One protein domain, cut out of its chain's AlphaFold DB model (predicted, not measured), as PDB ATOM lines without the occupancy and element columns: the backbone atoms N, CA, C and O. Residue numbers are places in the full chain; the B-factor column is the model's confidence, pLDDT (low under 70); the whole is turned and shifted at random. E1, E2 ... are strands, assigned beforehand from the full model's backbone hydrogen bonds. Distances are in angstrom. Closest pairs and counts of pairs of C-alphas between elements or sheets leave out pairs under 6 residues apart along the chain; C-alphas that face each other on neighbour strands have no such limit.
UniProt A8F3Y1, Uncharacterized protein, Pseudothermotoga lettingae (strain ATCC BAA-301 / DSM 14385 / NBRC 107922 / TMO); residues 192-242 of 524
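AT A GLANCE: This is residues 192 to 242 of the 524 residues of an uncharacterized protein of Pseudothermotoga lettingae (strain ATCC BAA-301 / DSM 14385 / NBRC 107922 / TMO) (UniProt A8F3Y1). Two antiparallel hairpins, E2 with E3 and E4 with E5, stand side by side and make one strongly twisted sheet, with E2 and E4 as its inner strands. The link of residues 215 to 222 swings across one face of this sheet from E3 to E4, and the short strand E1 is out on that same side. The printed part has 51 residues with five named strands, E1 to E5 along the chain, and no named helix; the sheet's order is E3, E2, E4, E5, all antiparallel, and the class is all strand. The whole is compact, with a radius of gyration of the C-alphas of 10.5 A and spans of 31 by 21 by 16 A.

HOW THE PARTS SIT: In the sheet, E2, residues 198 to 205, and E4, residues 223 to 229, are antiparallel neighbours at 151 degrees; N 202 and O 225 are within hydrogen-bond range at 2.8 A. E3, residues 208 to 214, is an edge strand and forms a hairpin with E2 at 158 degrees, with N 199 and O 214 at 2.8 A. E5, residues 239 to 242, is the other edge strand and forms a hairpin with E4 at 151 degrees, with N 226 and O 239 at 2.8 A. E1, residues 192 to 194, pairs with no named strand and is apart from E2, but only just, at 8.5 A.

IN THESE COORDINATES: E1 begins at C-alpha 192 (18.766, 1.509, 20.215) and is 6.3 A long. E2 is 22.1 A long from C-alpha 198 (7.590, 8.933, 22.132), E3 19.6 A and E4 19.1 A. E5, 10.0 A, ends at C-alpha 242 (16.289, -7.960, 24.857).

THE WHOLE: The C-alphas of Asn 206 and Gly 231, 31.1 A apart, are the two farthest apart. The printed part has no cut and no long link. Its mean pLDDT is 90.3, and no printed residue is under 70.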
ATOM      1  N   ASN A 192      19.178   0.237  20.780       81.19
ATOM      2  CA  ASN A 192      18.766   1.509  20.215       81.19
ATOM      3  C   ASN A 192      17.409   1.379  19.534       81.19
ATOM      4  O   ASN A 192      17.200   0.509  18.685       81.19
ATOM      5  N   ILE A 193      16.511   2.292  19.878       85.81
ATOM      6  CA  ILE A 193      15.246   2.495  19.188       85.81
ATOM      7  C   ILE A 193      15.497   3.425  18.003       85.81
ATOM      8  O   ILE A 193      16.078   4.501  18.136       85.81
ATOM      9  N   ILE A 194      15.065   2.997  16.824       84.75
ATOM     10  CA  ILE A 194      15.171   3.749  15.575       84.75
ATOM     11  C   ILE A 194      13.790   4.334  15.275       84.75
ATOM     12  O   ILE A 194      13.075   3.891  14.379       84.75
ATOM     13  N   SER A 195      13.394   5.309  16.088       81.88
ATOM     14  CA  SER A 195      12.200   6.131  15.894       81.88
ATOM     15  C   SER A 195      12.414   7.492  16.572       81.88
ATOM     16  O   SER A 195      13.289   7.640  17.421       81.88
ATOM     17  N   SER A 196      11.682   8.513  16.128       82.75
ATOM     18  CA  SER A 196      11.689   9.868  16.709       82.75
ATOM     19  C   SER A 196      10.438  10.159  17.543       82.75
ATOM     20  O   SER A 196      10.257  11.279  18.033       82.75
ATOM     21  N   ARG A 197       9.542   9.172  17.660       88.06
ATOM     22  CA  ARG A 197       8.302   9.269  18.433       88.06
ATOM     23  C   ARG A 197       8.582   9.109  19.924       88.06
ATOM     24  O   ARG A 197       9.684   8.779  20.342       88.06
ATOM     25  N   THR A 198       7.561   9.357  20.732       92.44
ATOM     26  CA  THR A 198       7.590   8.933  22.132       92.44
ATOM     27  C   THR A 198       7.464   7.413  22.168       92.44
ATOM     28  O   THR A 198       6.604   6.859  21.487       92.44
ATOM     29  N   HIS A 199       8.293   6.745  22.958       93.00
ATOM     30  CA  HIS A 199       8.268   5.300  23.145       93.00
ATOM     31  C   HIS A 199       7.641   4.966  24.490       93.00
ATOM     32  O   HIS A 199       7.974   5.599  25.490       93.00
ATOM     33  N   ARG A 200       6.796   3.939  24.522       94.69
ATOM     34  CA  ARG A 200       6.309   3.312  25.747       94.69
ATOM     35  C   ARG A 200       6.972   1.958  25.918       94.69
ATOM     36  O   ARG A 200       6.730   1.052  25.120       94.69
ATOM     37  N   ALA A 201       7.803   1.819  26.943       94.31
ATOM     38  CA  ALA A 201       8.463   0.560  27.270       94.31
ATOM     39  C   ALA A 201       7.700  -0.165  28.382       94.31
ATOM     40  O   ALA A 201       7.356   0.458  29.378       94.31
ATOM     41  N   TYR A 202       7.481  -1.470  28.231       95.81
ATOM     42  CA  TYR A 202       6.842  -2.353  29.206       95.81
ATOM     43  C   TYR A 202       7.819  -3.423  29.686       95.81
ATOM     44  O   TYR A 202       8.419  -4.118  28.861       95.81
ATOM     45  N   TRP A 203       7.942  -3.605  31.000       94.19
ATOM     46  CA  TRP A 203       8.768  -4.655  31.604       94.19
ATOM     47  C   TRP A 203       8.133  -5.198  32.884       94.19
ATOM     48  O   TRP A 203       7.240  -4.580  33.465       94.19
ATOM     49  N   ILE A 204       8.609  -6.365  33.312       92.81
ATOM     50  CA  ILE A 204       8.193  -7.002  34.562       92.81
ATOM     51  C   ILE A 204       9.304  -6.879  35.589       92.81
ATOM     52  O   ILE A 204      10.465  -7.152  35.281       92.81
ATOM     53  N   GLU A 205       8.918  -6.490  36.796       89.50
ATOM     54  CA  GLU A 205       9.783  -6.375  37.963       89.50
ATOM     55  C   GLU A 205       8.918  -6.621  39.208       89.50
ATOM     56  O   GLU A 205       7.800  -6.118  39.280       89.50
ATOM     57  N   ASN A 206       9.382  -7.425  40.167       89.56
ATOM     58  CA  ASN A 206       8.669  -7.705  41.425       89.56
ATOM     59  C   ASN A 206       7.199  -8.155  41.240       89.56
ATOM     60  O   ASN A 206       6.306  -7.745  41.982       89.56
ATOM     61  N   GLY A 207       6.935  -8.980  40.227       90.06
ATOM     62  CA  GLY A 207       5.620  -9.549  39.927       90.06
ATOM     63  C   GLY A 207       4.599  -8.561  39.351       90.06
ATOM     64  O   GLY A 207       3.424  -8.913  39.234       90.06
ATOM     65  N   GLU A 208       5.029  -7.358  38.968       94.19
ATOM     66  CA  GLU A 208       4.195  -6.274  38.440       94.19
ATOM     67  C   GLU A 208       4.605  -5.894  37.010       94.19
ATOM     68  O   GLU A 208       5.756  -6.062  36.605       94.19
ATOM     69  N   LEU A 209       3.650  -5.371  36.228       95.56
ATOM     70  CA  LEU A 209       3.916  -4.822  34.895       95.56
ATOM     71  C   LEU A 209       4.083  -3.311  35.008       95.56
ATOM     72  O   LEU A 209       3.107  -2.595  35.244       95.56
ATOM     73  N   TYR A 210       5.301  -2.840  34.776       95.44
ATOM     74  CA  TYR A 210       5.625  -1.421  34.730       95.44
ATOM     75  C   TYR A 210       5.635  -0.909  33.296       95.44
ATOM     76  O   TYR A 210       5.854  -1.671  32.347       95.44
ATOM     77  N   PHE A 211       5.406   0.394  33.147       94.94
ATOM     78  CA  PHE A 211       5.635   1.089  31.893       94.94
ATOM     79  C   PHE A 211       6.204   2.489  32.113       94.94
ATOM     80  O   PHE A 211       5.943   3.115  33.140       94.94
ATOM     81  N   GLU A 212       6.954   2.984  31.131       93.62
ATOM     82  CA  GLU A 212       7.442   4.363  31.087       93.62
ATOM     83  C   GLU A 212       7.334   4.930  29.672       93.62
ATOM     84  O   GLU A 212       7.579   4.212  28.699       93.62
ATOM     85  N   ASP A 213       6.995   6.217  29.577       92.62
ATOM     86  CA  ASP A 213       6.999   6.971  28.324       92.62
ATOM     87  C   ASP A 213       8.292   7.792  28.236       92.62
ATOM     88  O   ASP A 213       8.629   8.546  29.151       92.62
ATOM     89  N   SER A 214       9.031   7.663  27.133       89.12
ATOM     90  CA  SER A 214      10.323   8.326  26.947       89.12
ATOM     91  C   SER A 214      10.566   8.703  25.490       89.12
ATOM     92  O   SER A 214      10.186   7.981  24.577       89.12
ATOM     93  N   LYS A 215      11.251   9.827  25.260       88.81
ATOM     94  CA  LYS A 215      11.810  10.191  23.941       88.81
ATOM     95  C   LYS A 215      13.267   9.746  23.780       88.81
ATOM     96  O   LYS A 215      13.930  10.132  22.824       88.81
ATOM     97  N   SER A 216      13.806   9.014  24.759       85.62
ATOM     98  CA  SER A 216      15.152   8.457  24.670       85.62
ATOM     99  C   SER A 216      15.152   7.258  23.737       85.62
ATOM    100  O   SER A 216      14.438   6.285  23.966       85.62
ATOM    101  N   ASN A 217      16.068   7.277  22.776       84.00
ATOM    102  CA  ASN A 217      16.305   6.137  21.896       84.00
ATOM    103  C   ASN A 217      17.154   5.044  22.561       84.00
ATOM    104  O   ASN A 217      17.394   4.007  21.953       84.00
ATOM    105  N   SER A 218      17.615   5.263  23.795       80.06
ATOM    106  CA  SER A 218      18.375   4.289  24.579       80.06
ATOM    107  C   SER A 218      17.599   3.902  25.839       80.06
ATOM    108  O   SER A 218      17.260   4.765  26.656       80.06
ATOM    109  N   LEU A 219      17.317   2.608  25.998       76.06
ATOM    110  CA  LEU A 219      16.645   2.053  27.176       76.06
ATOM    111  C   LEU A 219      17.624   1.215  27.999       76.06
ATOM    112  O   LEU A 219      18.358   0.380  27.472       76.06
ATOM    113  N   LYS A 220      17.601   1.408  29.321       80.31
ATOM    114  CA  LYS A 220      18.405   0.641  30.285       80.31
ATOM    115  C   LYS A 220      17.607  -0.538  30.851       80.31
ATOM    116  O   LYS A 220      17.484  -0.675  32.065       80.31
ATOM    117  N   LYS A 221      17.015  -1.353  29.977       84.44
ATOM    118  CA  LYS A 221      16.255  -2.551  30.359       84.44
ATOM    119  C   LYS A 221      16.818  -3.771  29.640       84.44
ATOM    120  O   LYS A 221      17.123  -3.699  28.452       84.44
ATOM    121  N   ASP A 222      16.947  -4.880  30.364       82.69
ATOM    122  CA  ASP A 222      17.477  -6.132  29.809       82.69
ATOM    123  C   ASP A 222      16.451  -6.851  28.927       82.69
ATOM    124  O   ASP A 222      16.830  -7.574  28.010       82.69
ATOM    125  N   MET A 223      15.154  -6.645  29.179       90.06
ATOM    126  CA  MET A 223      14.065  -7.147  28.344       90.06
ATOM    127  C   MET A 223      12.826  -6.257  28.478       90.06
ATOM    128  O   MET A 223      12.385  -5.989  29.596       90.06
ATOM    129  N   ALA A 224      12.266  -5.812  27.353       93.38
ATOM    130  CA  ALA A 224      11.071  -4.975  27.322       93.38
ATOM    131  C   ALA A 224      10.282  -5.130  26.011       93.38
ATOM    132  O   ALA A 224      10.841  -5.454  24.960       93.38
ATOM    133  N   PHE A 225       8.982  -4.843  26.069       95.81
ATOM    134  CA  PHE A 225       8.169  -4.564  24.882       95.81
ATOM    135  C   PHE A 225       8.090  -3.058  24.676       95.81
ATOM    136  O   PHE A 225       7.772  -2.330  25.611       95.81
ATOM    137  N   ILE A 226       8.389  -2.590  23.469       95.12
ATOM    138  CA  ILE A 226       8.488  -1.164  23.158       95.12
ATOM    139  C   ILE A 226       7.462  -0.821  22.091       95.12
ATOM    140  O   ILE A 226       7.536  -1.336  20.978       95.12
ATOM    141  N   CYS A 227       6.544   0.074  22.416       95.69
ATOM    142  CA  CYS A 227       5.585   0.631  21.473       95.69
ATOM    143  C   CYS A 227       5.955   2.078  21.142       95.69
ATOM    144  O   CYS A 227       6.469   2.796  21.996       95.69
ATOM    145  N   ASP A 228       5.640   2.530  19.936       94.81
ATOM    146  CA  ASP A 228       5.602   3.951  19.613       94.81
ATOM    147  C   ASP A 228       4.234   4.514  19.994       94.81
ATOM    148  O   ASP A 228       3.203   3.867  19.804       94.81
ATOM    149  N   VAL A 229       4.233   5.738  20.513       93.94
ATOM    150  CA  VAL A 229       3.035   6.489  20.880       93.94
ATOM    151  C   VAL A 229       2.965   7.744  20.017       93.94
ATOM    152  O   VAL A 229       3.928   8.513  19.924       93.94
ATOM    153  N   ASP A 230       1.845   7.935  19.321       91.00
ATOM    154  CA  ASP A 230       1.621   9.130  18.505       91.00
ATOM    155  C   ASP A 230       1.170  10.345  19.340       91.00
ATOM    156  O   ASP A 230       0.985  10.267  20.553       91.00
ATOM    157  N   GLY A 231       1.001  11.499  18.687       87.31
ATOM    158  CA  GLY A 231       0.562  12.727  19.359       87.31
ATOM    159  C   GLY A 231      -0.864  12.672  19.919       87.31
ATOM    160  O   GLY A 231      -1.202  13.518  20.739       87.31
ATOM    161  N   ALA A 232      -1.680  11.705  19.485       88.44
ATOM    162  CA  ALA A 232      -3.016  11.451  20.012       88.44
ATOM    163  C   ALA A 232      -2.998  10.496  21.219       88.44
ATOM    164  O   ALA A 232      -3.994  10.397  21.930       88.44
ATOM    165  N   GLY A 233      -1.883   9.802  21.462       89.44
ATOM    166  CA  GLY A 233      -1.766   8.775  22.493       89.44
ATOM    167  C   GLY A 233      -2.096   7.359  22.005       89.44
ATOM    168  O   GLY A 233      -2.184   6.451  22.834       89.44
ATOM    169  N   ASN A 234      -2.265   7.140  20.694       91.31
ATOM    170  CA  ASN A 234      -2.396   5.794  20.140       91.31
ATOM    171  C   ASN A 234      -1.058   5.060  20.258       91.31
ATOM    172  O   ASN A 234      -0.007   5.606  19.928       91.31
ATOM    173  N   GLU A 235      -1.115   3.807  20.695       94.12
ATOM    174  CA  GLU A 235       0.040   2.937  20.919       94.12
ATOM    175  C   GLU A 235       0.180   1.945  19.756       94.12
ATOM    176  O   GLU A 235      -0.801   1.313  19.366       94.12
ATOM    177  N   SER A 236       1.384   1.789  19.202       95.31
ATOM    178  CA  SER A 236       1.667   0.793  18.163       95.31
ATOM    179  C   SER A 236       1.600  -0.641  18.705       95.31
ATOM    180  O   SER A 236       1.577  -0.887  19.910       95.31
ATOM    181  N   PHE A 237       1.691  -1.624  17.807       96.12
ATOM    182  CA  PHE A 237       2.136  -2.961  18.211       96.12
ATOM    183  C   PHE A 237       3.591  -2.902  18.737       96.12
ATOM    184  O   PHE A 237       4.371  -2.083  18.231       96.12
ATOM    185  N   PRO A 238       3.985  -3.725  19.728       96.19
ATOM    186  CA  PRO A 238       5.315  -3.660  20.314       96.19
ATOM    187  C   PRO A 238       6.403  -4.270  19.429       96.19
ATOM    188  O   PRO A 238       6.203  -5.264  18.729       96.19
ATOM    189  N   SER A 239       7.610  -3.745  19.582       94.81
ATOM    190  CA  SER A 239       8.855  -4.419  19.237       94.81
ATOM    191  C   SER A 239       9.513  -4.989  20.488       94.81
ATOM    192  O   SER A 239       9.422  -4.419  21.575       94.81
ATOM    193  N   LEU A 240      10.181  -6.129  20.338       94.00
ATOM    194  CA  LEU A 240      10.934  -6.753  21.416       94.00
ATOM    195  C   LEU A 240      12.331  -6.134  21.509       94.00
ATOM    196  O   LEU A 240      13.079  -6.143  20.532       94.00
ATOM    197  N   LEU A 241      12.703  -5.691  22.704       91.12
ATOM    198  CA  LEU A 241      14.083  -5.406  23.076       91.12
ATOM    199  C   LEU A 241      14.524  -6.439  24.108       91.12
ATOM    200  O   LEU A 241      13.832  -6.654  25.102       91.12
ATOM    201  N   TYR A 242      15.661  -7.088  23.872       89.06
ATOM    202  CA  TYR A 242      16.289  -7.960  24.857       89.06
ATOM    203  C   TYR A 242      17.809  -7.966  24.706       89.06
ATOM    204  O   TYR A 242      18.338  -7.794  23.607       89.06
TER     205      TYR A 242